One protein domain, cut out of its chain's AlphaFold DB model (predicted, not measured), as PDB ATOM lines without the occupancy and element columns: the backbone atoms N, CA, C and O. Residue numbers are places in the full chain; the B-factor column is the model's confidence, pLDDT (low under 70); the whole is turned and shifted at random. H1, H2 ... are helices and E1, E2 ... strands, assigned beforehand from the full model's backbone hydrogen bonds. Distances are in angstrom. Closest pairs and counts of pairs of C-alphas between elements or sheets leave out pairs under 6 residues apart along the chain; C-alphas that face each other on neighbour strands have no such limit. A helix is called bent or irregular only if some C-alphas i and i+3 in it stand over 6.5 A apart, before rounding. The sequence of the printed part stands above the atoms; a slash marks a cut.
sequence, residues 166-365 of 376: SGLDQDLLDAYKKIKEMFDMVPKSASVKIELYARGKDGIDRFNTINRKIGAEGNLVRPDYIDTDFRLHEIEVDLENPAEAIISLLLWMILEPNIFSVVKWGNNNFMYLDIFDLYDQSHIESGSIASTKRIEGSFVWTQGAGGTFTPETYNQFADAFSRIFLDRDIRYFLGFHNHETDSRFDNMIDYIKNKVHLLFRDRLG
ATOM      1  N   SER A 166     -11.757  -2.005 -37.031       88.81
ATOM      2  CA  SER A 166     -12.976  -1.203 -36.847       88.81
ATOM      3  C   SER A 166     -14.118  -1.961 -36.164       88.81
ATOM      4  O   SER A 166     -15.176  -1.370 -35.951       88.81
ATOM      5  N   GLY A 167     -13.918  -3.237 -35.825       91.56
ATOM      6  CA  GLY A 167     -14.912  -4.109 -35.189       91.56
ATOM      7  C   GLY A 167     -15.020  -5.490 -35.835       91.56
ATOM      8  O   GLY A 167     -15.433  -6.433 -35.168       91.56
ATOM      9  N   LEU A 168     -14.563  -5.635 -37.086       94.25
ATOM     10  CA  LEU A 168     -14.601  -6.909 -37.807       94.25
ATOM     11  C   LEU A 168     -13.812  -8.013 -37.080       94.25
ATOM     12  O   LEU A 168     -14.171  -9.186 -37.164       94.25
ATOM     13  N   ASP A 169     -12.749  -7.661 -36.348       95.12
ATOM     14  CA  ASP A 169     -12.010  -8.599 -35.502       95.12
ATOM     15  C   ASP A 169     -12.902  -9.246 -34.432       95.12
ATOM     16  O   ASP A 169     -12.846 -10.460 -34.219       95.12
ATOM     17  N   GLN A 170     -13.748  -8.449 -33.784       95.81
ATOM     18  CA  GLN A 170     -14.699  -8.911 -32.784       95.81
ATOM     19  C   GLN A 170     -15.823  -9.737 -33.418       95.81
ATOM     20  O   GLN A 170     -16.144 -10.807 -32.897       95.81
ATOM     21  N   ASP A 171     -16.349  -9.305 -34.563       96.56
ATOM     22  CA  ASP A 171     -17.409 -10.021 -35.281       96.56
ATOM     23  C   ASP A 171     -16.929 -11.411 -35.735       96.56
ATOM     24  O   ASP A 171     -17.605 -12.418 -35.514       96.56
ATOM     25  N   LEU A 172     -15.698 -11.515 -36.254       96.25
ATOM     26  CA  LEU A 172     -15.060 -12.796 -36.583       96.25
ATOM     27  C   LEU A 172     -14.924 -13.712 -35.359       96.25
ATOM     28  O   LEU A 172     -15.199 -14.912 -35.450       96.25
ATOM     29  N   LEU A 173     -14.508 -13.172 -34.208       96.00
ATOM     30  CA  LEU A 173     -14.393 -13.945 -32.966       96.00
ATOM     31  C   LEU A 173     -15.755 -14.439 -32.473       96.00
ATOM     32  O   LEU A 173     -15.851 -15.551 -31.949       96.00
ATOM     33  N   ASP A 174     -16.798 -13.628 -32.607       97.06
ATOM     34  CA  ASP A 174     -18.136 -13.983 -32.151       97.06
ATOM     35  C   ASP A 174     -18.800 -14.997 -33.087       97.06
ATOM     36  O   ASP A 174     -19.367 -15.979 -32.600       97.06
ATOM     37  N   ALA A 175     -18.607 -14.868 -34.402       97.62
ATOM     38  CA  ALA A 175     -19.016 -15.880 -35.372       97.62
ATOM     39  C   ALA A 175     -18.315 -17.218 -35.112       97.62
ATOM     40  O   ALA A 175     -18.967 -18.263 -35.044       97.62
ATOM     41  N   TYR A 176     -16.999 -17.183 -34.873       97.19
ATOM     42  CA  TYR A 176     -16.223 -18.367 -34.510       97.19
ATOM     43  C   TYR A 176     -16.802 -19.065 -33.279       97.19
ATOM     44  O   TYR A 176     -17.039 -20.272 -33.313       97.19
ATOM     45  N   LYS A 177     -17.063 -18.318 -32.196       96.38
ATOM     46  CA  LYS A 177     -17.620 -18.891 -30.961       96.38
ATOM     47  C   LYS A 177     -18.975 -19.538 -31.218       96.38
ATOM     48  O   LYS A 177     -19.203 -20.633 -30.721       96.38
ATOM     49  N   LYS A 178     -19.849 -18.906 -32.007       97.31
ATOM     50  CA  LYS A 178     -21.183 -19.450 -32.302       97.31
ATOM     51  C   LYS A 178     -21.119 -20.736 -33.114       97.31
ATOM     52  O   LYS A 178     -21.750 -21.718 -32.736       97.31
ATOM     53  N   ILE A 179     -20.299 -20.773 -34.163       97.50
ATOM     54  CA  ILE A 179     -20.099 -22.000 -34.947       97.50
ATOM     55  C   ILE A 179     -19.467 -23.091 -34.068       97.50
ATOM     56  O   ILE A 179     -19.887 -24.249 -34.112       97.50
ATOM     57  N   LYS A 180     -18.500 -22.729 -33.216       96.44
ATOM     58  CA  LYS A 180     -17.871 -23.664 -32.278       96.44
ATOM     59  C   LYS A 180     -18.880 -24.242 -31.280       96.44
ATOM     60  O   LYS A 180     -18.872 -25.451 -31.071       96.44
ATOM     61  N   GLU A 181     -19.750 -23.415 -30.699       96.62
ATOM     62  CA  GLU A 181     -20.825 -23.857 -29.795       96.62
ATOM     63  C   GLU A 181     -21.708 -24.921 -30.468       96.62
ATOM     64  O   GLU A 181     -22.027 -25.932 -29.844       96.62
ATOM     65  N   MET A 182     -22.042 -24.748 -31.752       96.62
ATOM     66  CA  MET A 182     -22.809 -25.740 -32.509       96.62
ATOM     67  C   MET A 182     -22.009 -27.029 -32.752       96.62
ATOM     68  O   MET A 182     -22.543 -28.123 -32.570       96.62
ATOM     69  N   PHE A 183     -20.720 -26.944 -33.103       96.44
ATOM     70  CA  PHE A 183     -19.865 -28.132 -33.249       96.44
ATOM     71  C   PHE A 183     -19.607 -28.882 -31.942       96.44
ATOM     72  O   PHE A 183     -19.460 -30.105 -31.962       96.44
ATOM     73  N   ASP A 184     -19.609 -28.200 -30.799       94.75
ATOM     74  CA  ASP A 184     -19.493 -28.843 -29.489       94.75
ATOM     75  C   ASP A 184     -20.717 -29.720 -29.152       94.75
ATOM     76  O   ASP A 184     -20.612 -30.615 -28.311       94.75
ATOM     77  N   MET A 185     -21.853 -29.533 -29.838       93.75
ATOM     78  CA  MET A 185     -23.043 -30.390 -29.711       93.75
ATOM     79  C   MET A 185     -22.947 -31.694 -30.517       93.75
ATOM     80  O   MET A 185     -23.733 -32.617 -30.289       93.75
ATOM     81  N   VAL A 186     -22.017 -31.786 -31.472       93.00
ATOM     82  CA  VAL A 186     -21.862 -32.966 -32.332       93.00
ATOM     83  C   VAL A 186     -21.010 -34.023 -31.613       93.00
ATOM     84  O   VAL A 186     -19.948 -33.695 -31.078       93.00
ATOM     85  N   PRO A 187     -21.417 -35.311 -31.601       90.81
ATOM     86  CA  PRO A 187     -20.597 -36.375 -31.027       90.81
ATOM     87  C   PRO A 187     -19.213 -36.432 -31.683       90.81
ATOM     88  O   PRO A 187     -19.123 -36.534 -32.903       90.81
ATOM     89  N   LYS A 188     -18.135 -36.436 -30.890       91.62
ATOM     90  CA  LYS A 188     -16.749 -36.343 -31.396       91.62
ATOM     91  C   LYS A 188     -16.321 -37.485 -32.323       91.62
ATOM     92  O   LYS A 188     -15.444 -37.310 -33.154       91.62
ATOM     93  N   SER A 189     -16.984 -38.639 -32.242       87.44
ATOM     94  CA  SER A 189     -16.763 -39.771 -33.152       87.44
ATOM     95  C   SER A 189     -17.403 -39.597 -34.537       87.44
ATOM     96  O   SER A 189     -17.341 -40.512 -35.356       87.44
ATOM     97  N   ALA A 190     -18.122 -38.500 -34.777       89.00
ATOM     98  CA  ALA A 190     -18.799 -38.250 -36.036       89.00
ATOM     99  C   ALA A 190     -17.857 -37.687 -37.105       89.00
ATOM    100  O   ALA A 190     -16.932 -36.940 -36.812       89.00
ATOM    101  N   SER A 191     -18.168 -37.987 -38.367       92.81
ATOM    102  CA  SER A 191     -17.562 -37.309 -39.511       92.81
ATOM    103  C   SER A 191     -18.358 -36.045 -39.835       92.81
ATOM    104  O   SER A 191     -19.577 -36.113 -40.050       92.81
ATOM    105  N   VAL A 192     -17.660 -34.908 -39.853       97.00
ATOM    106  CA  VAL A 192     -18.201 -33.605 -40.239       97.00
ATOM    107  C   VAL A 192     -17.375 -33.025 -41.379       97.00
ATOM    108  O   VAL A 192     -16.145 -33.066 -41.366       97.00
ATOM    109  N   LYS A 193     -18.076 -32.489 -42.375       97.56
ATOM    110  CA  LYS A 193     -17.488 -31.855 -43.552       97.56
ATOM    111  C   LYS A 193     -18.247 -30.579 -43.871       97.56
ATOM    112  O   LYS A 193     -19.461 -30.535 -43.738       97.56
ATOM    113  N   ILE A 194     -17.543 -29.552 -44.304       98.25
ATOM    114  CA  ILE A 194     -18.117 -28.306 -44.800       98.25
ATOM    115  C   ILE A 194     -17.994 -28.344 -46.323       98.25
ATOM    116  O   ILE A 194     -16.881 -28.381 -46.837       98.25
ATOM    117  N   GLU A 195     -19.113 -28.351 -47.037       98.12
ATOM    118  CA  GLU A 195     -19.181 -28.299 -48.500       98.12
ATOM    119  C   GLU A 195     -19.532 -26.874 -48.942       98.12
ATOM    120  O   GLU A 195     -20.472 -26.268 -48.427       98.12
ATOM    121  N   LEU A 196     -18.780 -26.325 -49.895       97.81
ATOM    122  CA  LEU A 196     -18.877 -24.933 -50.323       97.81
ATOM    123  C   LEU A 196     -19.416 -24.820 -51.753       97.81
ATOM    124  O   LEU A 196     -18.878 -25.383 -52.715       97.81
ATOM    125  N   TYR A 197     -20.457 -24.008 -51.897       96.19
ATOM    126  CA  TYR A 197     -21.194 -23.777 -53.132       96.19
ATOM    127  C   TYR A 197     -21.164 -22.312 -53.541       96.19
ATOM    128  O   TYR A 197     -21.158 -21.414 -52.703       96.19
ATOM    129  N   ALA A 198     -21.171 -22.071 -54.847       93.62
ATOM    130  CA  ALA A 198     -21.388 -20.744 -55.394       93.62
ATOM    131  C   ALA A 198     -22.894 -20.462 -55.452       93.62
ATOM    132  O   ALA A 198     -23.682 -21.269 -55.964       93.62
ATOM    133  N   ARG A 199     -23.306 -19.299 -54.942       90.69
ATOM    134  CA  ARG A 199     -24.700 -18.850 -55.022       90.69
ATOM    135  C   ARG A 199     -25.064 -18.498 -56.465       90.69
ATOM    136  O   ARG A 199     -24.367 -17.732 -57.124       90.69
ATOM    137  N   GLY A 200     -26.189 -19.023 -56.943       85.88
ATOM    138  CA  GLY A 200     -26.791 -18.648 -58.222       85.88
ATOM    139  C   GLY A 200     -28.055 -17.808 -58.044       85.88
ATOM    140  O   GLY A 200     -28.680 -17.807 -56.984       85.88
ATOM    141  N   LYS A 201     -28.477 -17.130 -59.121       81.38
ATOM    142  CA  LYS A 201     -29.748 -16.377 -59.162       81.38
ATOM    143  C   LYS A 201     -30.972 -17.267 -58.872       81.38
ATOM    144  O   LYS A 201     -31.914 -16.837 -58.211       81.38
ATOM    145  N   ASP A 202     -30.921 -18.514 -59.345       84.06
ATOM    146  CA  ASP A 202     -32.012 -19.491 -59.255       84.06
ATOM    147  C   ASP A 202     -31.926 -20.335 -57.971       84.06
ATOM    148  O   ASP A 202     -32.909 -20.967 -57.588       84.06
ATOM    149  N   GLY A 203     -30.765 -20.312 -57.298       88.88
ATOM    150  CA  GLY A 203     -30.523 -20.877 -55.972       88.88
ATOM    151  C   GLY A 203     -29.145 -21.499 -55.770       88.88
ATOM    152  O   GLY A 203     -28.201 -21.208 -56.506       88.88
ATOM    153  N   ILE A 204     -29.043 -22.359 -54.755       92.75
ATOM    154  CA  ILE A 204     -27.835 -23.116 -54.404       92.75
ATOM    155  C   ILE A 204     -27.933 -24.546 -54.967       92.75
ATOM    156  O   ILE A 204     -28.637 -25.403 -54.433       92.75
ATOM    157  N   ASP A 205     -27.249 -24.785 -56.087       91.81
ATOM    158  CA  ASP A 205     -27.226 -26.067 -56.807       91.81
ATOM    159  C   ASP A 205     -26.073 -26.945 -56.292       91.81
ATOM    160  O   ASP A 205     -24.926 -26.498 -56.221       91.81
ATOM    161  N   ARG A 206     -26.346 -28.224 -56.001       92.69
ATOM    162  CA  ARG A 206     -25.342 -29.203 -55.544       92.69
ATOM    163  C   ARG A 206     -24.209 -29.432 -56.545       92.69
ATOM    164  O   ARG A 206     -23.136 -29.908 -56.192       92.69
ATOM    165  N   PHE A 207     -24.455 -29.137 -57.815       91.25
ATOM    166  CA  PHE A 207     -23.471 -29.224 -58.881       91.25
ATOM    167  C   PHE A 207     -22.771 -27.890 -59.135       91.25
ATOM    168  O   PHE A 207     -21.891 -27.849 -59.991       91.25
ATOM    169  N   ASN A 208     -23.096 -26.821 -58.407       91.88
ATOM    170  CA  ASN A 208     -22.450 -25.512 -58.511       91.88
ATOM    171  C   ASN A 208     -21.541 -25.235 -57.301       91.88
ATOM    172  O   ASN A 208     -21.731 -24.287 -56.547       91.88
ATOM    173  N   THR A 209     -20.561 -26.111 -57.091       95.00
ATOM    174  CA  THR A 209     -19.497 -25.944 -56.085       95.00
ATOM    175  C   THR A 209     -18.593 -24.751 -56.420       95.00
ATOM    176  O   THR A 209     -18.522 -24.349 -57.581       95.00
ATOM    177  N   ILE A 210     -17.884 -24.191 -55.430       94.81
ATOM    178  CA  ILE A 210     -17.060 -22.972 -55.614       94.81
ATOM    179  C   ILE A 210     -15.823 -23.162 -56.505       94.81
ATOM    180  O   ILE A 210     -15.269 -22.189 -57.015       94.81
ATOM    181  N   ASN A 211     -15.365 -24.401 -56.689       94.25
ATOM    182  CA  ASN A 211     -14.145 -24.695 -57.430       94.25
ATOM    183  C   ASN A 211     -14.333 -24.650 -58.950       94.25
ATOM    184  O   ASN A 211     -15.411 -24.907 -59.490       94.25
ATOM    185  N   ARG A 212     -13.236 -24.359 -59.659       89.00
ATOM    186  CA  ARG A 212     -13.209 -24.364 -61.127       89.00
ATOM    187  C   ARG A 212     -13.501 -25.758 -61.682       89.00
ATOM    188  O   ARG A 212     -12.969 -26.757 -61.201       89.00
ATOM    189  N   LYS A 213     -14.288 -25.813 -62.758       87.38
ATOM    190  CA  LYS A 213     -14.702 -27.058 -63.426       87.38
ATOM    191  C   LYS A 213     -14.313 -27.050 -64.890       87.38
ATOM    192  O   LYS A 213     -14.149 -25.992 -65.481       87.38
ATOM    193  N   ILE A 214     -14.201 -28.227 -65.494       84.69
ATOM    194  CA  ILE A 214     -14.018 -28.336 -66.943       84.69
ATOM    195  C   ILE A 214     -15.358 -28.016 -67.617       84.69
ATOM    196  O   ILE A 214     -16.337 -28.739 -67.433       84.69
ATOM    197  N   GLY A 215     -15.405 -26.915 -68.364       83.44
ATOM    198  CA  GLY A 215     -16.559 -26.509 -69.161       83.44
ATOM    199  C   GLY A 215     -16.723 -27.345 -70.434       83.44
ATOM    200  O   GLY A 215     -15.877 -28.170 -70.774       83.44
ATOM    201  N   ALA A 216     -17.804 -27.095 -71.180       83.31
ATOM    202  CA  ALA A 216     -18.144 -27.841 -72.402       83.31
ATOM    203  C   ALA A 216     -17.040 -27.810 -73.478       83.31
ATOM    204  O   ALA A 216     -16.890 -28.758 -74.243       83.31
ATOM    205  N   GLU A 217     -16.248 -26.738 -73.511       85.56
ATOM    206  CA  GLU A 217     -15.140 -26.543 -74.453       85.56
ATOM    207  C   GLU A 217     -13.798 -27.100 -73.941       85.56
ATOM    208  O   GLU A 217     -12.754 -26.859 -74.539       85.56
ATOM    209  N   GLY A 218     -13.793 -27.820 -72.813       84.25
ATOM    210  CA  GLY A 218     -12.582 -28.387 -72.209       84.25
ATOM    211  C   GLY A 218     -11.749 -27.402 -71.377       84.25
ATOM    212  O   GLY A 218     -10.771 -27.810 -70.754       84.25
ATOM    213  N   ASN A 219     -12.137 -26.126 -71.317       86.94
ATOM    214  CA  ASN A 219     -11.456 -25.097 -70.527       86.94
ATOM    215  C   ASN A 219     -11.932 -25.085 -69.068       86.94
ATOM    216  O   ASN A 219     -13.089 -25.397 -68.789       86.94
ATOM    217  N   LEU A 220     -11.059 -24.682 -68.135       86.62
ATOM    218  CA  LEU A 220     -11.467 -24.438 -66.750       86.62
ATOM    219  C   LEU A 220     -12.357 -23.193 -66.677       86.62
ATOM    220  O   LEU A 220     -11.934 -22.100 -67.049       86.62
ATOM    221  N   VAL A 221     -13.567 -23.371 -66.160       86.81
ATOM    222  CA  VAL A 221     -14.571 -22.331 -65.950       86.81
ATOM    223  C   VAL A 221     -14.760 -22.147 -64.450       86.81
ATOM    224  O   VAL A 221     -14.957 -23.114 -63.709       86.81
ATOM    225  N   ARG A 222     -14.657 -20.898 -64.004       87.19
ATOM    226  CA  ARG A 222     -14.970 -20.486 -62.635       87.19
ATOM    227  C   ARG A 222     -16.481 -20.262 -62.510       87.19
ATOM    228  O   ARG A 222     -17.062 -19.763 -63.474       87.19
ATOM    229  N   PRO A 223     -17.109 -20.614 -61.375       89.44
ATOM    230  CA  PRO A 223     -18.507 -20.273 -61.141       89.44
ATOM    231  C   PRO A 223     -18.757 -18.766 -61.265       89.44
ATOM    232  O   PRO A 223     -17.889 -17.953 -60.935       89.44
ATOM    233  N   ASP A 224     -19.951 -18.398 -61.726       83.88
ATOM    234  CA  ASP A 224     -20.355 -16.996 -61.805       83.88
ATOM    235  C   ASP A 224     -20.300 -16.339 -60.415       83.88
ATOM    236  O   ASP A 224     -20.635 -16.962 -59.407       83.88
ATOM    237  N   TYR A 225     -19.908 -15.063 -60.371       85.25
ATOM    238  CA  TYR A 225     -19.840 -14.235 -59.154       85.25
ATOM    239  C   TYR A 225     -18.870 -14.714 -58.060       85.25
ATOM    240  O   TYR A 225     -18.933 -14.207 -56.941       85.25
ATOM    241  N   ILE A 226     -17.974 -15.647 -58.382       91.50
ATOM    242  CA  ILE A 226     -16.800 -15.986 -57.573       91.50
ATOM    243  C   ILE A 226     -15.569 -15.425 -58.279       91.50
ATOM    244  O   ILE A 226     -15.407 -15.629 -59.485       91.50
ATOM    245  N   ASP A 227     -14.703 -14.723 -57.552       89.44
ATOM    246  CA  ASP A 227     -13.504 -14.100 -58.123       89.44
ATOM    247  C   ASP A 227     -12.212 -14.875 -57.825       89.44
ATOM    248  O   ASP A 227     -11.239 -14.785 -58.580       89.44
ATOM    249  N   THR A 228     -12.226 -15.714 -56.797       91.75
ATOM    250  CA  THR A 228     -11.111 -16.568 -56.393       91.75
ATOM    251  C   THR A 228     -11.082 -17.877 -57.181       91.75
ATOM    252  O   THR A 228     -12.100 -18.493 -57.505       91.75
ATOM    253  N   ASP A 229      -9.870 -18.329 -57.493       91.19
ATOM    254  CA  ASP A 229      -9.624 -19.538 -58.272       91.19
ATOM    255  C   ASP A 229      -9.531 -20.780 -57.393       91.19
ATOM    256  O   ASP A 229      -8.477 -21.397 -57.272       91.19
ATOM    257  N   PHE A 230     -10.657 -21.170 -56.806       94.00
ATOM    258  CA  PHE A 230     -10.720 -22.342 -55.943       94.00
ATOM    259  C   PHE A 230     -10.434 -23.655 -56.691       94.00
ATOM    260  O   PHE A 230     -10.953 -23.914 -57.788       94.00
ATOM    261  N   ARG A 231      -9.640 -24.520 -56.056       92.38
ATOM    262  CA  ARG A 231      -9.357 -25.913 -56.453       92.38
ATOM    263  C   ARG A 231     -10.127 -26.890 -55.592       92.38
ATOM    264  O   ARG A 231     -10.623 -27.897 -56.101       92.38
ATOM    265  N   LEU A 232     -10.249 -26.558 -54.316       94.38
ATOM    266  CA  LEU A 232     -11.009 -27.297 -53.328       94.38
ATOM    267  C   LEU A 232     -12.340 -26.590 -53.075       94.38
ATOM    268  O   LEU A 232     -12.490 -25.394 -53.303       94.38
ATOM    269  N   HIS A 233     -13.329 -27.353 -52.634       95.19
ATOM    270  CA  HIS A 233     -14.649 -26.837 -52.274       95.19
ATOM    271  C   HIS A 233     -15.171 -27.485 -50.992       95.19
ATOM    272  O   HIS A 233     -16.356 -27.409 -50.695       95.19
ATOM    273  N   GLU A 234     -14.294 -28.162 -50.255       96.75
ATOM    274  CA  GLU A 234     -14.648 -28.918 -49.066       96.75
ATOM    275  C   GLU A 234     -13.584 -28.688 -47.996       96.75
ATOM    276  O   GLU A 234     -12.396 -28.595 -48.312       96.75
ATOM    277  N   ILE A 235     -14.013 -28.619 -46.740       96.94
ATOM    278  CA  ILE A 235     -13.150 -28.580 -45.560       96.94
ATOM    279  C   ILE A 235     -13.561 -29.735 -44.646       96.94
ATOM    280  O   ILE A 235     -14.724 -29.836 -44.245       96.94
ATOM    281  N   GLU A 236     -12.620 -30.613 -44.314       95.56
ATOM    282  CA  GLU A 236     -12.832 -31.633 -43.285       95.56
ATOM    283  C   GLU A 236     -12.717 -31.005 -41.894       95.56
ATOM    284  O   GLU A 236     -11.871 -30.142 -41.658       95.56
ATOM    285  N   VAL A 237     -13.591 -31.419 -40.975       95.56
ATOM    286  CA  VAL A 237     -13.620 -30.885 -39.610       95.56
ATOM    287  C   VAL A 237     -13.185 -31.969 -38.637       95.56
ATOM    288  O   VAL A 237     -13.897 -32.955 -38.436       95.56
ATOM    289  N   ASP A 238     -12.047 -31.752 -37.983       93.25
ATOM    290  CA  ASP A 238     -11.700 -32.490 -36.774       93.25
ATOM    291  C   ASP A 238     -12.522 -31.939 -35.601       93.25
ATOM    292  O   ASP A 238     -12.334 -30.804 -35.169       93.25
ATOM    293  N   LEU A 239     -13.465 -32.726 -35.080       93.62
ATOM    294  CA  LEU A 239     -14.313 -32.295 -33.967       93.62
ATOM    295  C   LEU A 239     -13.560 -32.180 -32.634       93.62
ATOM    296  O   LEU A 239     -14.071 -31.509 -31.729       93.62
ATOM    297  N   GLU A 240     -12.388 -32.804 -32.487       91.69
ATOM    298  CA  GLU A 240     -11.520 -32.611 -31.318       91.69
ATOM    299  C   GLU A 240     -10.840 -31.234 -31.364       91.69
ATOM    300  O   GLU A 240     -10.688 -30.582 -30.329       91.69
ATOM    301  N   ASN A 241     -10.518 -30.740 -32.566       90.06
ATOM    302  CA  ASN A 241      -9.945 -29.412 -32.777       90.06
ATOM    303  C   ASN A 241     -10.543 -28.697 -34.008       90.06
ATOM    304  O   ASN A 241      -9.866 -28.510 -35.021       90.06
ATOM    305  N   PRO A 242     -11.801 -28.215 -33.937       93.00
ATOM    306  CA  PRO A 242     -12.491 -27.677 -35.111       93.00
ATOM    307  C   PRO A 242     -12.015 -26.272 -35.497       93.00
ATOM    308  O   PRO A 242     -12.539 -25.675 -36.437       93.00
ATOM    309  N   ALA A 243     -11.068 -25.697 -34.747       93.31
ATOM    310  CA  ALA A 243     -10.760 -24.281 -34.828       93.31
ATOM    311  C   ALA A 243     -10.253 -23.870 -36.215       93.31
ATOM    312  O   ALA A 243     -10.732 -22.883 -36.769       93.31
ATOM    313  N   GLU A 244      -9.342 -24.651 -36.789       93.00
ATOM    314  CA  GLU A 244      -8.771 -24.391 -38.110       93.00
ATOM    315  C   GLU A 244      -9.845 -24.385 -39.204       93.00
ATOM    316  O   GLU A 244      -9.894 -23.460 -40.015       93.00
ATOM    317  N   ALA A 245     -10.759 -25.357 -39.177       94.88
ATOM    318  CA  ALA A 245     -11.849 -25.451 -40.139       94.88
ATOM    319  C   ALA A 245     -12.834 -24.276 -40.024       94.88
ATOM    320  O   ALA A 245     -13.202 -23.688 -41.040       94.88
ATOM    321  N   ILE A 246     -13.225 -23.894 -38.799       96.44
ATOM    322  CA  ILE A 246     -14.130 -22.752 -38.571       96.44
ATOM    323  C   ILE A 246     -13.480 -21.447 -39.042       96.44
ATOM    324  O   ILE A 246     -14.110 -20.660 -39.742       96.44
ATOM    325  N   ILE A 247     -12.222 -21.204 -38.664       96.06
ATOM    326  CA  ILE A 247     -11.522 -19.963 -39.022       96.06
ATOM    327  C   ILE A 247     -11.316 -19.893 -40.537       96.06
ATOM    328  O   ILE A 247     -11.520 -18.836 -41.130       96.06
ATOM    329  N   SER A 248     -10.974 -21.015 -41.176       95.75
ATOM    330  CA  SER A 248     -10.830 -21.089 -42.633       95.75
ATOM    331  C   SER A 248     -12.161 -20.836 -43.342       95.75
ATOM    332  O   SER A 248     -12.202 -20.072 -44.299       95.75
ATOM    333  N   LEU A 249     -13.265 -21.404 -42.844       97.12
ATOM    334  CA  LEU A 249     -14.608 -21.129 -43.358       97.12
ATOM    335  C   LEU A 249     -14.930 -19.628 -43.324       97.12
ATOM    336  O   LEU A 249     -15.291 -19.056 -44.351       97.12
ATOM    337  N   LEU A 250     -14.758 -18.990 -42.163       96.50
ATOM    338  CA  LEU A 250     -15.019 -17.559 -41.990       96.50
ATOM    339  C   LEU A 250     -14.117 -16.707 -42.890       96.50
ATOM    340  O   LEU A 250     -14.610 -15.787 -43.540       96.50
ATOM    341  N   LEU A 251     -12.825 -17.041 -42.984       95.38
ATOM    342  CA  LEU A 251     -11.872 -16.383 -43.881       95.38
ATOM    343  C   LEU A 251     -12.360 -16.406 -45.337       95.38
ATOM    344  O   LEU A 251     -12.360 -15.373 -46.006       95.38
ATOM    345  N   TRP A 252     -12.782 -17.566 -45.837       95.56
ATOM    346  CA  TRP A 252     -13.235 -17.680 -47.223       95.56
ATOM    347  C   TRP A 252     -14.550 -16.946 -47.467       95.56
ATOM    348  O   TRP A 252     -14.708 -16.317 -48.509       95.56
ATOM    349  N   MET A 253     -15.455 -16.953 -46.493       94.38
ATOM    350  CA  MET A 253     -16.733 -16.252 -46.590       94.38
ATOM    351  C   MET A 253     -16.607 -14.725 -46.524       94.38
ATOM    352  O   MET A 253     -17.381 -14.042 -47.190       94.38
ATOM    353  N   ILE A 254     -15.631 -14.170 -45.791       92.81
ATOM    354  CA  ILE A 254     -15.364 -12.722 -45.853       92.81
ATOM    355  C   ILE A 254     -14.715 -12.332 -47.185       92.81
ATOM    356  O   ILE A 254     -15.049 -11.288 -47.737       92.81
ATOM    357  N   LEU A 255     -13.806 -13.158 -47.717       92.12
ATOM    358  CA  LEU A 255     -13.119 -12.885 -48.985       92.12
ATOM    359  C   LEU A 255     -14.069 -12.964 -50.183       92.12
ATOM    360  O   LEU A 255     -13.951 -12.172 -51.116       92.12
ATOM    361  N   GLU A 256     -15.002 -13.914 -50.144       92.12
ATOM    362  CA  GLU A 256     -15.943 -14.227 -51.216       92.12
ATOM    363  C   GLU A 256     -17.368 -14.356 -50.642       92.12
ATOM    364  O   GLU A 256     -17.852 -15.468 -50.410       92.12
ATOM    365  N   PRO A 257     -18.093 -13.238 -50.441       89.44
ATOM    366  CA  PRO A 257     -19.411 -13.246 -49.784       89.44
ATOM    367  C   PRO A 257     -20.506 -14.015 -50.544       89.44
ATOM    368  O   PRO A 257     -21.594 -14.250 -50.026       89.44
ATOM    369  N   ASN A 258     -20.230 -14.425 -51.787       92.69
ATOM    370  CA  ASN A 258     -21.120 -15.253 -52.602       92.69
ATOM    371  C   ASN A 258     -20.934 -16.764 -52.376       92.69
ATOM    372  O   ASN A 258     -21.626 -17.564 -53.015       92.69
ATOM    373  N   ILE A 259     -20.029 -17.163 -51.478       95.00
ATOM    374  CA  ILE A 259     -19.903 -18.544 -51.012       95.00
ATOM    375  C   ILE A 259     -21.078 -18.894 -50.098       95.00
ATOM    376  O   ILE A 259     -21.518 -18.111 -49.257       95.00
ATOM    377  N   PHE A 260     -21.570 -20.115 -50.248       96.69
ATOM    378  CA  PHE A 260     -22.527 -20.732 -49.352       96.69
ATOM    379  C   PHE A 260     -21.981 -22.041 -48.807       96.69
ATOM    380  O   PHE A 260     -21.506 -22.872 -49.575       96.69
ATOM    381  N   SER A 261     -22.088 -22.251 -47.503       97.88
ATOM    382  CA  SER A 261     -21.663 -23.485 -46.857       97.88
ATOM    383  C   SER A 261     -22.843 -24.369 -46.503       97.88
ATOM    384  O   SER A 261     -23.814 -23.930 -45.885       97.88
ATOM    385  N   VAL A 262     -22.693 -25.650 -46.812       97.88
ATOM    386  CA  VAL A 262     -23.491 -26.738 -46.263       97.88
ATOM    387  C   VAL A 262     -22.581 -27.580 -45.387       97.88
ATOM    388  O   VAL A 262     -21.663 -28.242 -45.860       97.88
ATOM    389  N   VAL A 263     -22.848 -27.589 -44.090       98.00
ATOM    390  CA  VAL A 263     -22.111 -28.419 -43.146       98.00
ATOM    391  C   VAL A 263     -22.819 -29.754 -43.010       98.00
ATOM    392  O   VAL A 263     -23.972 -29.820 -42.587       98.00
ATOM    393  N   LYS A 264     -22.130 -30.821 -43.391       97.12
ATOM    394  CA  LYS A 264     -22.588 -32.204 -43.390       97.12
ATOM    395  C   LYS A 264     -22.202 -32.890 -42.089       97.12
ATOM    396  O   LYS A 264     -21.060 -32.799 -41.646       97.12
ATOM    397  N   TRP A 265     -23.144 -33.636 -41.521       93.75
ATOM    398  CA  TRP A 265     -22.900 -34.604 -40.455       93.75
ATOM    399  C   TRP A 265     -23.289 -35.994 -40.969       93.75
ATOM    400  O   TRP A 265     -24.473 -36.334 -41.086       93.75
ATOM    401  N   GLY A 266     -22.284 -36.784 -41.354       90.56
ATOM    402  CA  GLY A 266     -22.499 -37.954 -42.209       90.56
ATOM    403  C   GLY A 266     -23.191 -37.554 -43.519       90.56
ATOM    404  O   GLY A 266     -22.757 -36.629 -44.197       90.56
ATOM    405  N   ASN A 267     -24.305 -38.210 -43.855       91.06
ATOM    406  CA  ASN A 267     -25.082 -37.897 -45.065       91.06
ATOM    407  C   ASN A 267     -26.144 -36.798 -44.855       91.06
ATOM    408  O   ASN A 267     -26.834 -36.428 -45.805       91.06
ATOM    409  N   ASN A 268     -26.304 -36.296 -43.629       94.75
ATOM    410  CA  ASN A 268     -27.322 -35.310 -43.276       94.75
ATOM    411  C   ASN A 268     -26.755 -33.889 -43.251       94.75
ATOM    412  O   ASN A 268     -25.546 -33.691 -43.140       94.75
ATOM    413  N   ASN A 269     -27.645 -32.903 -43.313       96.31
ATOM    414  CA  ASN A 269     -27.294 -31.490 -43.286       96.31
ATOM    415  C   ASN A 269     -27.413 -30.955 -41.858       96.31
ATOM    416  O   ASN A 269     -28.492 -30.959 -41.259       96.31
ATOM    417  N   PHE A 270     -26.279 -30.533 -41.308       96.50
ATOM    418  CA  PHE A 270     -26.149 -29.993 -39.964       96.50
ATOM    419  C   PHE A 270     -26.359 -28.482 -39.934       96.50
ATOM    420  O   PHE A 270     -27.134 -28.002 -39.123       96.50
ATOM    421  N   MET A 271     -25.717 -27.716 -40.811       96.12
ATOM    422  CA  MET A 271     -25.894 -26.261 -40.861       96.12
ATOM    423  C   MET A 271     -25.878 -25.791 -42.302       96.12
ATOM    424  O   MET A 271     -25.115 -26.315 -43.112       96.12
ATOM    425  N   TYR A 272     -26.668 -24.772 -42.600       97.06
ATOM    426  CA  TYR A 272     -26.517 -23.989 -43.812       97.06
ATOM    427  C   TYR A 272     -26.144 -22.572 -43.411       97.06
ATOM    428  O   TYR A 272     -26.772 -22.023 -42.508       97.06
ATOM    429  N   LEU A 273     -25.115 -21.996 -44.022       96.50
ATOM    430  CA  LEU A 273     -24.655 -20.669 -43.632       96.50
ATOM    431  C   LEU A 273     -23.912 -19.939 -44.739       96.50
ATOM    432  O   LEU A 273     -23.298 -20.550 -45.616       96.50
ATOM    433  N   ASP A 274     -23.945 -18.619 -44.659       95.12
ATOM    434  CA  ASP A 274     -22.960 -17.740 -45.275       95.12
ATOM    435  C   ASP A 274     -22.382 -16.789 -44.221       95.12
ATOM    436  O   ASP A 274     -22.527 -17.023 -43.020       95.12
ATOM    437  N   ILE A 275     -21.699 -15.732 -44.663       94.56
ATOM    438  CA  ILE A 275     -21.148 -14.744 -43.739       94.56
ATOM    439  C   ILE A 275     -22.226 -13.942 -42.999       94.56
ATOM    440  O   ILE A 275     -21.946 -13.412 -41.937       94.56
ATOM    441  N   PHE A 276     -23.440 -13.834 -43.534       94.31
ATOM    442  CA  PHE A 276     -24.492 -12.975 -42.995       94.31
ATOM    443  C   PHE A 276     -25.456 -13.725 -42.076       94.31
ATOM    444  O   PHE A 276     -25.998 -13.113 -41.157       94.31
ATOM    445  N   ASP A 277     -25.702 -15.018 -42.308       95.62
ATOM    446  CA  ASP A 277     -26.729 -15.745 -41.559       95.62
ATOM    447  C   ASP A 277     -26.526 -17.269 -41.470       95.62
ATOM    448  O   ASP A 277     -25.786 -17.886 -42.244       95.62
ATOM    449  N   LEU A 278     -27.266 -17.878 -40.538       96.62
ATOM    450  CA  LEU A 278     -27.551 -19.310 -40.486       96.62
ATOM    451  C   LEU A 278     -28.962 -19.558 -41.030       96.62
ATOM    452  O   LEU A 278     -29.935 -18.956 -40.582       96.62
ATOM    453  N   TYR A 279     -29.086 -20.495 -41.961       95.06
ATOM    454  CA  TYR A 279     -30.328 -20.751 -42.679       95.06
ATOM    455  C   TYR A 279     -30.887 -22.140 -42.406       95.06
ATOM    456  O   TYR A 279     -30.158 -23.125 -42.320       95.06
ATOM    457  N   ASP A 280     -32.210 -22.243 -42.371       91.88
ATOM    458  CA  ASP A 280     -32.888 -23.530 -42.316       91.88
ATOM    459  C   ASP A 280     -33.077 -24.151 -43.715       91.88
ATOM    460  O   ASP A 280     -32.635 -23.642 -44.751       91.88
ATOM    461  N   GLN A 281     -33.767 -25.291 -43.742       90.38
ATOM    462  CA  GLN A 281     -34.081 -26.020 -44.967       90.38
ATOM    463  C   GLN A 281     -34.876 -25.184 -45.989       90.38
ATOM    464  O   GLN A 281     -34.720 -25.397 -47.192       90.38
ATOM    465  N   SER A 282     -35.692 -24.222 -45.549       90.50
ATOM    466  CA  SER A 282     -36.538 -23.429 -46.447       90.50
ATOM    467  C   SER A 282     -35.720 -22.545 -47.390       90.50
ATOM    468  O   SER A 282     -36.112 -22.347 -48.541       90.50
ATOM    469  N   HIS A 283     -34.545 -22.081 -46.951       91.44
ATOM    470  CA  HIS A 283     -33.628 -21.306 -47.788       91.44
ATOM    471  C   HIS A 283     -33.098 -22.138 -48.952       91.44
ATOM    472  O   HIS A 283     -33.200 -21.716 -50.103       91.44
ATOM    473  N   ILE A 284     -32.626 -23.356 -48.665       90.31
ATOM    474  CA  ILE A 284     -32.138 -24.318 -49.668       90.31
ATOM    475  C   ILE A 284     -33.239 -24.714 -50.648       90.31
ATOM    476  O   ILE A 284     -32.983 -24.980 -51.822       90.31
ATOM    477  N   GLU A 285     -34.477 -24.778 -50.165       88.75
ATOM    478  CA  GLU A 285     -35.622 -25.173 -50.973       88.75
ATOM    479  C   GLU A 285     -36.223 -24.038 -51.803       88.75
ATOM    480  O   GLU A 285     -37.046 -24.322 -52.684       88.75
ATOM    481  N   SER A 286     -35.800 -22.796 -51.551       88.25
ATOM    482  CA  SER A 286     -36.247 -21.612 -52.279       88.25
ATOM    483  C   SER A 286     -35.686 -21.550 -53.706       88.25
ATOM    484  O   SER A 286     -34.673 -22.166 -54.041       88.25
ATOM    485  N   GLY A 287     -36.356 -20.783 -54.566       85.50
ATOM    486  CA  GLY A 287     -35.986 -20.638 -55.970       85.50
ATOM    487  C   GLY A 287     -36.365 -21.827 -56.856       85.50
ATOM    488  O   GLY A 287     -37.111 -22.734 -56.478       85.50
ATOM    489  N   SER A 288     -35.854 -21.798 -58.086       85.12
ATOM    490  CA  SER A 288     -36.330 -22.625 -59.202       85.12
ATOM    491  C   SER A 288     -35.418 -23.814 -59.533       85.12
ATOM    492  O   SER A 288     -35.495 -24.393 -60.620       85.12
ATOM    493  N   ILE A 289     -34.572 -24.238 -58.588       88.31
ATOM    494  CA  ILE A 289     -33.685 -25.391 -58.787       88.31
ATOM    495  C   ILE A 289     -34.487 -26.686 -58.936       88.31
ATOM    496  O   ILE A 289     -35.247 -27.087 -58.045       88.31
ATOM    497  N   ALA A 290     -34.237 -27.385 -60.048       87.75
ATOM    498  CA  ALA A 290     -34.770 -28.717 -60.313       87.75
ATOM    499  C   ALA A 290     -34.436 -29.691 -59.171       87.75
ATOM    500  O   ALA A 290     -33.311 -29.721 -58.680       87.75
ATOM    501  N   SER A 291     -35.383 -30.547 -58.787       87.31
ATOM    502  CA  SER A 291     -35.224 -31.470 -57.649       87.31
ATOM    503  C   SER A 291     -33.957 -32.334 -57.718       87.31
ATOM    504  O   SER A 291     -33.310 -32.548 -56.700       87.31
ATOM    505  N   THR A 292     -33.548 -32.762 -58.916       90.94
ATOM    506  CA  THR A 292     -32.335 -33.568 -59.156       90.94
ATOM    507  C   THR A 292     -31.020 -32.827 -58.906       90.94
ATOM    508  O   THR A 292     -29.963 -33.451 -58.871       90.94
ATOM    509  N   LYS A 293     -31.075 -31.503 -58.759       92.44
ATOM    510  CA  LYS A 293     -29.938 -30.604 -58.535       92.44
ATOM    511  C   LYS A 293     -29.882 -30.058 -57.106       92.44
ATOM    512  O   LYS A 293     -28.929 -29.373 -56.746       92.44
ATOM    513  N   ARG A 294     -30.881 -30.358 -56.273       91.44
ATOM    514  CA  ARG A 294     -30.921 -29.901 -54.879       91.44
ATOM    515  C   ARG A 294     -29.892 -30.633 -54.022       91.44
ATOM    516  O   ARG A 294     -29.593 -31.805 -54.265       91.44
ATOM    517  N   ILE A 295     -29.372 -29.927 -53.021       93.88
ATOM    518  CA  ILE A 295     -28.467 -30.473 -52.005       93.88
ATOM    519  C   ILE A 295     -29.111 -31.709 -51.367       93.88
ATOM    520  O   ILE A 295     -30.275 -31.680 -50.970       93.88
ATOM    521  N   GLU A 296     -28.366 -32.811 -51.312       92.06
ATOM    522  CA  GLU A 296     -28.852 -34.069 -50.740       92.06
ATOM    523  C   GLU A 296     -28.757 -34.070 -49.208       92.06
ATOM    524  O   GLU A 296     -27.978 -33.323 -48.614       92.06
ATOM    525  N   GLY A 297     -29.513 -34.963 -48.565       92.31
ATOM    526  CA  GLY A 297     -29.515 -35.143 -47.112       92.31
ATOM    527  C   GLY A 297     -30.678 -34.443 -46.412       92.31
ATOM    528  O   GLY A 297     -31.247 -33.477 -46.915       92.31
ATOM    529  N   SER A 298     -31.038 -34.957 -45.236       93.06
ATOM    530  CA  SER A 298     -32.081 -34.365 -44.397       93.06
ATOM    531  C   SER A 298     -31.479 -33.362 -43.421       93.06
ATOM    532  O   SER A 298     -30.392 -33.592 -42.889       93.06
ATOM    533  N   PHE A 299     -32.198 -32.277 -43.140       95.19
ATOM    534  CA  PHE A 299     -31.817 -31.333 -42.091       95.19
ATOM    535  C   PHE A 299     -32.012 -31.957 -40.703       95.19
ATOM    536  O   PHE A 299     -33.066 -32.529 -40.413       95.19
ATOM    537  N   VAL A 300     -30.993 -31.892 -39.841       94.50
ATOM    538  CA  VAL A 300     -31.007 -32.652 -38.573       94.50
ATOM    539  C   VAL A 300     -31.777 -31.981 -37.436       94.50
ATOM    540  O   VAL A 300     -32.141 -32.664 -36.479       94.50
ATOM    541  N   TRP A 301     -32.057 -30.678 -37.529       94.75
ATOM    542  CA  TRP A 301     -32.732 -29.895 -36.484       94.75
ATOM    543  C   TRP A 301     -34.251 -30.062 -36.518       94.75
ATOM    544  O   TRP A 301     -35.005 -29.103 -36.625       94.75
ATOM    545  N   THR A 302     -34.704 -31.310 -36.491       92.38
ATOM    546  CA  THR A 302     -36.116 -31.690 -36.642       92.38
ATOM    547  C   THR A 302     -36.658 -32.442 -35.429       92.38
ATOM    548  O   THR A 302     -37.808 -32.881 -35.433       92.38
ATOM    549  N   GLN A 303     -35.848 -32.607 -34.376       89.19
ATOM    550  CA  GLN A 303     -36.269 -33.305 -33.164       89.19
ATOM    551  C   GLN A 303     -37.310 -32.483 -32.393       89.19
ATOM    552  O   GLN A 303     -37.276 -31.254 -32.387       89.19
ATOM    553  N   GLY A 304     -38.230 -33.174 -31.717       84.38
ATOM    554  CA  GLY A 304     -39.207 -32.537 -30.832       84.38
ATOM    555  C   GLY A 304     -38.595 -32.038 -29.517       84.38
ATOM    556  O   GLY A 304     -37.430 -32.299 -29.210       84.38
ATOM    557  N   ALA A 305     -39.415 -31.357 -28.713       77.50
ATOM    558  CA  ALA A 305     -39.011 -30.803 -27.420       77.50
ATOM    559  C   ALA A 305     -38.314 -31.849 -26.523       77.50
ATOM    560  O   ALA A 305     -38.846 -32.936 -26.288       77.50
ATOM    561  N   GLY A 306     -37.128 -31.502 -26.010       75.12
ATOM    562  CA  GLY A 306     -36.280 -32.384 -25.197       75.12
ATOM    563  C   GLY A 306     -35.202 -33.153 -25.975       75.12
ATOM    564  O   GLY A 306     -34.400 -33.841 -25.349       75.12
ATOM    565  N   GLY A 307     -35.164 -33.039 -27.309       84.56
ATOM    566  CA  GLY A 307     -34.048 -33.502 -28.139       84.56
ATOM    567  C   GLY A 307     -32.836 -32.559 -28.112       84.56
ATOM    568  O   GLY A 307     -32.921 -31.435 -27.624       84.56
ATOM    569  N   THR A 308     -31.706 -33.014 -28.658       87.31
ATOM    570  CA  THR A 308     -30.476 -32.210 -28.799       87.31
ATOM    571  C   THR A 308     -30.552 -31.265 -29.998       87.31
ATOM    572  O   THR A 308     -30.089 -30.132 -29.919       87.31
ATOM    573  N   PHE A 309     -31.139 -31.722 -31.110       93.44
ATOM    574  CA  PHE A 309     -31.212 -30.972 -32.368       93.44
ATOM    575  C   PHE A 309     -32.659 -30.579 -32.666       93.44
ATOM    576  O   PHE A 309     -33.332 -31.213 -33.483       93.44
ATOM    577  N   THR A 310     -33.155 -29.559 -31.965       94.62
ATOM    578  CA  THR A 310     -34.523 -29.049 -32.134       94.62
ATOM    579  C   THR A 310     -34.563 -27.787 -33.004       94.62
ATOM    580  O   THR A 310     -33.591 -27.023 -33.013       94.62
ATOM    581  N   PRO A 311     -35.684 -27.514 -33.700       94.56
ATOM    582  CA  PRO A 311     -35.868 -26.262 -34.432       94.56
ATOM    583  C   PRO A 311     -35.692 -25.018 -33.549       94.56
ATOM    584  O   PRO A 311     -35.109 -24.028 -33.982       94.56
ATOM    585  N   GLU A 312     -36.158 -25.053 -32.296       93.81
ATOM    586  CA  GLU A 312     -36.071 -23.906 -31.386       93.81
ATOM    587  C   GLU A 312     -34.625 -23.563 -31.031       93.81
ATOM    588  O   GLU A 312     -34.265 -22.387 -30.994       93.81
ATOM    589  N   THR A 313     -33.786 -24.574 -30.790       94.12
ATOM    590  CA  THR A 313     -32.359 -24.361 -30.525       94.12
ATOM    591  C   THR A 313     -31.650 -23.833 -31.767       94.12
ATOM    592  O   THR A 313     -30.852 -22.906 -31.652       94.12
ATOM    593  N   TYR A 314     -31.978 -24.353 -32.954       95.31
ATOM    594  CA  TYR A 314     -31.421 -23.831 -34.201       95.31
ATOM    595  C   TYR A 314     -31.770 -22.352 -34.409       95.31
ATOM    596  O   TYR A 314     -30.886 -21.541 -34.668       95.31
ATOM    597  N   ASN A 315     -33.037 -21.980 -34.203       94.94
ATOM    598  CA  ASN A 315     -33.489 -20.597 -34.349       94.94
ATOM    599  C   ASN A 315     -32.808 -19.649 -33.354       94.94
ATOM    600  O   ASN A 315     -32.524 -18.511 -33.702       94.94
ATOM    601  N   GLN A 316     -32.480 -20.105 -32.141       94.75
ATOM    602  CA  GLN A 316     -31.694 -19.299 -31.201       94.75
ATOM    603  C   GLN A 316     -30.270 -19.040 -31.705       94.75
ATOM    604  O   GLN A 316     -29.756 -17.934 -31.531       94.75
ATOM    605  N   PHE A 317     -29.633 -20.034 -32.333       96.62
ATOM    606  CA  PHE A 317     -28.335 -19.836 -32.976       96.62
ATOM    607  C   PHE A 317     -28.443 -18.890 -34.175       96.62
ATOM    608  O   PHE A 317     -27.639 -17.965 -34.268       96.62
ATOM    609  N   ALA A 318     -29.443 -19.071 -35.042       96.50
ATOM    610  CA  ALA A 318     -29.662 -18.217 -36.210       96.50
ATOM    611  C   ALA A 318     -29.952 -16.757 -35.821       96.50
ATOM    612  O   ALA A 318     -29.301 -15.834 -36.310       96.50
ATOM    613  N   ASP A 319     -30.826 -16.530 -34.840       95.81
ATOM    614  CA  ASP A 319     -31.126 -15.192 -34.321       95.81
ATOM    615  C   ASP A 319     -29.899 -14.499 -33.710       95.81
ATOM    616  O   ASP A 319     -29.809 -13.268 -33.730       95.81
ATOM    617  N   ALA A 320     -28.979 -15.264 -33.117       95.56
ATOM    618  CA  ALA A 320     -27.735 -14.729 -32.579       95.56
ATOM    619  C   ALA A 320     -26.717 -14.440 -33.689       95.56
ATOM    620  O   ALA A 320     -26.040 -13.415 -33.628       95.56
ATOM    621  N   PHE A 321     -26.615 -15.322 -34.687       96.69
ATOM    622  CA  PHE A 321     -25.646 -15.216 -35.775       96.69
ATOM    623  C   PHE A 321     -25.991 -14.099 -36.769       96.69
ATOM    624  O   PHE A 321     -25.114 -13.311 -37.107       96.69
ATOM    625  N   SER A 322     -27.269 -13.944 -37.136       94.00
ATOM    626  CA  SER A 322     -27.782 -12.882 -38.031       94.00
ATOM    627  C   SER A 322     -27.487 -11.445 -37.578       94.00
ATOM    628  O   SER A 322     -27.730 -10.483 -38.305       94.00
ATOM    629  N   ARG A 323     -27.003 -11.268 -36.344       91.19
ATOM    630  CA  ARG A 323     -26.670  -9.967 -35.747       91.19
ATOM    631  C   ARG A 323     -25.173  -9.686 -35.709       91.19
ATOM    632  O   ARG A 323     -24.803  -8.620 -35.227       91.19
ATOM    633  N   ILE A 324     -24.346 -10.639 -36.138       96.12
ATOM    634  CA  ILE A 324     -22.888 -10.533 -36.061       96.12
ATOM    635  C   ILE A 324     -22.367  -9.671 -37.205       96.12
ATOM    636  O   ILE A 324     -21.696  -8.683 -36.948       96.12
ATOM    637  N   PHE A 325     -22.715 -10.007 -38.449       94.44
ATOM    638  CA  PHE A 325     -22.274  -9.251 -39.619       94.44
ATOM    639  C   PHE A 325     -23.434  -8.498 -40.256       94.44
ATOM    640  O   PHE A 325     -24.478  -9.067 -40.570       94.44
ATOM    641  N   LEU A 326     -23.228  -7.214 -40.515       89.06
ATOM    642  CA  LEU A 326     -24.080  -6.414 -41.383       89.06
ATOM    643  C   LEU A 326     -23.440  -6.317 -42.771       89.06
ATOM    644  O   LEU A 326     -22.221  -6.414 -42.915       89.06
ATOM    645  N   ASP A 327     -24.238  -6.012 -43.801       86.38
ATOM    646  CA  ASP A 327     -23.723  -5.732 -45.154       86.38
ATOM    647  C   ASP A 327     -22.546  -4.749 -45.136       86.38
ATOM    648  O   ASP A 327     -21.598  -4.883 -45.894       86.38
ATOM    649  N   ARG A 328     -22.605  -3.741 -44.263       83.25
ATOM    650  CA  ARG A 328     -21.570  -2.715 -44.153       83.25
ATOM    651  C   ARG A 328     -20.283  -3.208 -43.481       83.25
ATOM    652  O   ARG A 328     -19.273  -2.521 -43.589       83.25
ATOM    653  N   ASP A 329     -20.293  -4.335 -42.782       85.88
ATOM    654  CA  ASP A 329     -19.104  -4.873 -42.112       85.88
ATOM    655  C   ASP A 329     -18.284  -5.723 -43.099       85.88
ATOM    656  O   ASP A 329     -17.055  -5.772 -43.029       85.88
ATOM    657  N   ILE A 330     -18.958  -6.300 -44.100       87.56
ATOM    658  CA  ILE A 330     -18.340  -7.032 -45.207       87.56
ATOM    659  C   ILE A 330     -18.015  -6.085 -46.372       87.56
ATOM    660  O   ILE A 330     -18.764  -5.171 -46.719       87.56
ATOM    661  N   ARG A 331     -16.844  -6.285 -46.978       88.25
ATOM    662  CA  ARG A 331     -16.353  -5.540 -48.146       88.25
ATOM    663  C   ARG A 331     -15.919  -6.519 -49.214       88.25
ATOM    664  O   ARG A 331     -15.652  -7.685 -48.938       88.25
ATOM    665  N   TYR A 332     -15.723  -6.011 -50.424       88.38
ATOM    666  CA  TYR A 332     -15.011  -6.774 -51.437       88.38
ATOM    667  C   TYR A 332     -13.496  -6.722 -51.154       88.38
ATOM    668  O   TYR A 332     -12.753  -5.921 -51.726       88.38
ATOM    669  N   PHE A 333     -13.036  -7.552 -50.211       90.00
ATOM    670  CA  PHE A 333     -11.676  -7.480 -49.661       90.00
ATOM    671  C   PHE A 333     -10.562  -7.798 -50.664       90.00
ATOM    672  O   PHE A 333      -9.434  -7.348 -50.487       90.00
ATOM    673  N   LEU A 334     -10.866  -8.491 -51.764       86.12
ATOM    674  CA  LEU A 334      -9.915  -8.682 -52.866       86.12
ATOM    675  C   LEU A 334      -9.525  -7.366 -53.562       86.12
ATOM    676  O   LEU A 334      -8.531  -7.323 -54.279       86.12
ATOM    677  N   GLY A 335     -10.290  -6.295 -53.338       83.19
ATOM    678  CA  GLY A 335      -9.984  -4.933 -53.773       83.19
ATOM    679  C   GLY A 335      -8.975  -4.177 -52.920       83.19
ATOM    680  O   GLY A 335      -8.707  -3.011 -53.195       83.19
ATOM    681  N   PHE A 336      -8.480  -4.779 -51.841       87.94
ATOM    682  CA  PHE A 336      -7.571  -4.119 -50.914       87.94
ATOM    683  C   PHE A 336      -6.119  -4.294 -51.354       87.94
ATOM    684  O   PHE A 336      -5.767  -5.219 -52.086       87.94
ATOM    685  N   HIS A 337      -5.262  -3.377 -50.911       83.62
ATOM    686  CA  HIS A 337      -3.933  -3.205 -51.503       83.62
ATOM    687  C   HIS A 337      -2.794  -3.327 -50.489       83.62
ATOM    688  O   HIS A 337      -1.646  -3.065 -50.828       83.62
ATOM    689  N   ASN A 338      -3.071  -3.739 -49.247       86.00
ATOM    690  CA  ASN A 338      -2.057  -3.828 -48.191       86.00
ATOM    691  C   ASN A 338      -0.798  -4.591 -48.612       86.00
ATOM    692  O   ASN A 338       0.315  -4.171 -48.296       86.00
ATOM    693  N   HIS A 339      -0.984  -5.691 -49.345       84.50
ATOM    694  CA  HIS A 339       0.099  -6.530 -49.850       84.50
ATOM    695  C   HIS A 339       1.082  -5.759 -50.750       84.50
ATOM    696  O   HIS A 339       2.274  -6.035 -50.724       84.50
ATOM    697  N   GLU A 340       0.638  -4.719 -51.465       83.00
ATOM    698  CA  GLU A 340       1.514  -3.898 -52.317       83.00
ATOM    699  C   GLU A 340       2.527  -3.068 -51.503       83.00
ATOM    700  O   GLU A 340       3.546  -2.615 -52.031       83.00
ATOM    701  N   THR A 341       2.267  -2.874 -50.208       80.31
ATOM    702  CA  THR A 341       3.153  -2.151 -49.279       80.31
ATOM    703  C   THR A 341       3.959  -3.071 -48.358       80.31
ATOM    704  O   THR A 341       4.889  -2.606 -47.696       80.31
ATOM    705  N   ASP A 342       3.647  -4.369 -48.337       83.38
ATOM    706  CA  ASP A 342       4.286  -5.377 -47.491       83.38
ATOM    707  C   ASP A 342       4.852  -6.507 -48.356       83.38
ATOM    708  O   ASP A 342       4.157  -7.457 -48.709       83.38
ATOM    709  N   SER A 343       6.151  -6.429 -48.655       85.12
ATOM    710  CA  SER A 343       6.847  -7.343 -49.573       85.12
ATOM    711  C   SER A 343       6.928  -8.801 -49.104       85.12
ATOM    712  O   SER A 343       7.597  -9.604 -49.748       85.12
ATOM    713  N   ARG A 344       6.343  -9.144 -47.951       89.12
ATOM    714  CA  ARG A 344       6.233 -10.527 -47.468       89.12
ATOM    715  C   ARG A 344       5.075 -11.286 -48.116       89.12
ATOM    716  O   ARG A 344       5.042 -12.505 -47.988       89.12
ATOM    717  N   PHE A 345       4.134 -10.588 -48.753       90.00
ATOM    718  CA  PHE A 345       2.923 -11.176 -49.320       90.00
ATOM    719  C   PHE A 345       2.815 -10.864 -50.810       90.00
ATOM    720  O   PHE A 345       2.884  -9.707 -51.213       90.00
ATOM    721  N   ASP A 346       2.577 -11.899 -51.614       86.94
ATOM    722  CA  ASP A 346       2.464 -11.760 -53.070       86.94
ATOM    723  C   ASP A 346       1.066 -11.297 -53.514       86.94
ATOM    724  O   ASP A 346       0.896 -10.786 -54.619       86.94
ATOM    725  N   ASN A 347       0.043 -11.492 -52.677       90.31
ATOM    726  CA  ASN A 347      -1.339 -11.121 -52.975       90.31
ATOM    727  C   ASN A 347      -2.146 -10.808 -51.702       90.31
ATOM    728  O   ASN A 347      -1.746 -11.121 -50.578       90.31
ATOM    729  N   MET A 348      -3.319 -10.199 -51.898       90.69
ATOM    730  CA  MET A 348      -4.198  -9.782 -50.803       90.69
ATOM    731  C   MET A 348      -4.768 -10.958 -49.994       90.69
ATOM    732  O   MET A 348      -4.967 -10.822 -48.789       90.69
ATOM    733  N   ILE A 349      -4.994 -12.120 -50.617       93.38
ATOM    734  CA  ILE A 349      -5.523 -13.304 -49.922       93.38
ATOM    735  C   ILE A 349      -4.513 -13.794 -48.879       93.38
ATOM    736  O   ILE A 349      -4.890 -13.999 -47.726       93.38
ATOM    737  N   ASP A 350      -3.232 -13.906 -49.241       92.75
ATOM    738  CA  ASP A 350      -2.173 -14.335 -48.315       92.75
ATOM    739  C   ASP A 350      -2.015 -13.353 -47.151       92.75
ATOM    740  O   ASP A 350      -1.848 -13.759 -45.996       92.75
ATOM    741  N   TYR A 351      -2.132 -12.055 -47.447       93.12
ATOM    742  CA  TYR A 351      -2.115 -11.006 -46.435       93.12
ATOM    743  C   TYR A 351      -3.261 -11.179 -45.429       93.12
ATOM    744  O   TYR A 351      -3.017 -11.242 -44.220       93.12
ATOM    745  N   ILE A 352      -4.507 -11.294 -45.907       93.19
ATOM    746  CA  ILE A 352      -5.699 -11.437 -45.053       93.19
ATOM    747  C   ILE A 352      -5.633 -12.739 -44.258       93.19
ATOM    748  O   ILE A 352      -5.833 -12.717 -43.045       93.19
ATOM    749  N   LYS A 353      -5.277 -13.853 -44.909       93.56
ATOM    750  CA  LYS A 353      -5.091 -15.160 -44.268       93.56
ATOM    751  C   LYS A 353      -4.135 -15.057 -43.083       93.56
ATOM    752  O   LYS A 353      -4.463 -15.499 -41.984       93.56
ATOM    753  N   ASN A 354      -2.982 -14.413 -43.273       92.06
ATOM    754  CA  ASN A 354      -2.029 -14.198 -42.190       92.06
ATOM    755  C   ASN A 354      -2.606 -13.307 -41.077       92.06
ATOM    756  O   ASN A 354      -2.449 -13.627 -39.903       92.06
ATOM    757  N   LYS A 355      -3.289 -12.205 -41.406       92.56
ATOM    758  CA  LYS A 355      -3.872 -11.303 -40.396       92.56
ATOM    759  C   LYS A 355      -4.951 -11.976 -39.553       92.56
ATOM    760  O   LYS A 355      -4.924 -11.847 -38.332       92.56
ATOM    761  N   VAL A 356      -5.841 -12.738 -40.185       93.00
ATOM    762  CA  VAL A 356      -6.873 -13.523 -39.496       93.00
ATOM    763  C   VAL A 356      -6.230 -14.606 -38.628       93.00
ATOM    764  O   VAL A 356      -6.589 -14.743 -37.460       93.00
ATOM    765  N   HIS A 357      -5.222 -15.322 -39.132       91.38
ATOM    766  CA  HIS A 357      -4.486 -16.300 -38.327       91.38
ATOM    767  C   HIS A 357      -3.868 -15.666 -37.069       91.38
ATOM    768  O   HIS A 357      -4.065 -16.173 -35.963       91.38
ATOM    769  N   LEU A 358      -3.168 -14.535 -37.216       90.81
ATOM    770  CA  LEU A 358      -2.564 -13.815 -36.091       90.81
ATOM    771  C   LEU A 358      -3.616 -13.345 -35.079       90.81
ATOM    772  O   LEU A 358      -3.400 -13.509 -33.881       90.81
ATOM    773  N   LEU A 359      -4.762 -12.835 -35.544       92.31
ATOM    774  CA  LEU A 359      -5.879 -12.451 -34.679       92.31
ATOM    775  C   LEU A 359      -6.306 -13.615 -33.773       92.31
ATOM    776  O   LEU A 359      -6.360 -13.461 -32.554       92.31
ATOM    777  N   PHE A 360      -6.595 -14.782 -34.352       92.06
ATOM    778  CA  PHE A 360      -7.079 -15.933 -33.586       92.06
ATOM    779  C   PHE A 360      -6.003 -16.536 -32.685       92.06
ATOM    780  O   PHE A 360      -6.295 -16.894 -31.542       92.06
ATOM    781  N   ARG A 361      -4.750 -16.587 -33.146       89.94
ATOM    782  CA  ARG A 361      -3.617 -17.005 -32.314       89.94
ATOM    783  C   ARG A 361      -3.480 -16.111 -31.082       89.94
ATOM    784  O   ARG A 361      -3.400 -16.617 -29.968       89.94
ATOM    785  N   ASP A 362      -3.494 -14.793 -31.267       89.31
ATOM    786  CA  ASP A 362      -3.239 -13.837 -30.187       89.31
ATOM    787  C   ASP A 362      -4.433 -13.723 -29.222       89.31
ATOM    788  O   ASP A 362      -4.247 -13.552 -28.017       89.31
ATOM    789  N   ARG A 363      -5.670 -13.837 -29.728       87.88
ATOM    790  CA  ARG A 363      -6.896 -13.689 -28.922       87.88
ATOM    791  C   ARG A 363      -7.345 -14.973 -28.233       87.88
ATOM    792  O   ARG A 363      -7.941 -14.887 -27.162       87.88
ATOM    793  N   LEU A 364      -7.098 -16.140 -28.832       84.44
ATOM    794  CA  LEU A 364      -7.550 -17.433 -28.306       84.44
ATOM    795  C   LEU A 364      -6.404 -18.346 -27.847       84.44
ATOM    796  O   LEU A 364      -6.670 -19.406 -27.287       84.44
ATOM    797  N   GLY A 365      -5.140 -17.955 -28.052       81.06
ATOM    798  CA  GLY A 365      -3.978 -18.756 -27.649       81.06
ATOM    799  C   GLY A 365      -3.839 -20.067 -28.428       81.06
ATOM    800  O   GLY A 365      -3.304 -21.042 -27.902       81.06
TER     801      GLY A 365
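What this domain is: This is residues 166 to 365 of the 376 residues of an uncharacterized protein of marine sediment metagenome (UniProt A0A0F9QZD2). A strongly twisted four-stranded sheet has helix H2 packed along one face, and helices H1 and H6 pack in turn on H2. Of the long stretches with no named element, residues 199 to 233, between E1 and E2, reach as far as 30 A from the mean of all C-alphas, with a short antiparallel pairing of residues 213 to 214 with 220 to 221, and H5 lies far from the sheet, where it touches H6. The printed part has 200 residues, with six named helices and four named strands in the order H1 E1 E2 H2 E3 E4 H3 H4 H5 H6. The sheet runs E2 E1 E3 E4, antiparallel throughout; the class is mixed, helices and strands, with under half of the residues in named elements. The whole is compact, with a radius of gyration of the C-alphas of 17.3 A and spans of 55 by 49 by 33 A.

Where its parts are: Find C-alpha 166 at (-12.976, -1.203, -36.847); H1 runs from there to 184, 29.3 A, and is irregular, with C-alphas 166 and 169 7.6 A apart. Next come E1, 192 to 198, 20.1 A, and E2, 234 to 237. H2, 243 to 255, begins at (-10.760, -24.281, -34.828) and covers 18.3 A. Read on to E3, 259 to 265, 19.5 A; E4, 268 to 273; H3, 281 to 285; H4, 311 to 321, 15.1 A; and H5, 338 to 341. H6, 348 to 364, covers 24.0 A and ends at (-7.550, -17.433, -28.306).

How they stand to each other: Look first at E1 and E3, where N 195 and O 262 are 2.8 A apart. The hairpin E1 and E2 has N 194 and O 235 at 2.8 A; the hairpin E3 and E4 has N 263 and O 271 at 2.8 A. H2 is on the sheet at a height of 9.4 A, making two layers, helix over sheet, and runs along the strands, at 7 degrees to E1 on the local plane. E2, H2 and E3 form a split strand-helix-strand unit, two same-way strands with E1 between them, its crossover right-handed. H1, with residues 172 to 180, touches H2 at a steep tilt of 45 degrees, C-alphas 176 and 246 being closest at 6.3 A. H6 touches H2 at 41 degrees, steep, C-alphas 251 and 353 being closest at 6.9 A. H1 and H4 only just touch, with 3 pairs of C-alphas within 8 A, the closest being 175 and 321 at 6.7 A. H3 only grazes the sheet, with residues 281 to 284. H5 touches H6, C-alphas 339 and 348 being closest at 5.5 A. Every O i to N i+4 pair is within hydrogen-bond range in H2, H3, H4 and H6, and 14 of 15 in H1; H5 is too short for one.

The domain as a whole: The farthest C-alphas, Ala 305 and Ser 343, are 56.1 A apart. The printed part has no cut. The links E1 to E2, H3 to H4 and H4 to H5 are long. No printed residue is under 70 in pLDDT.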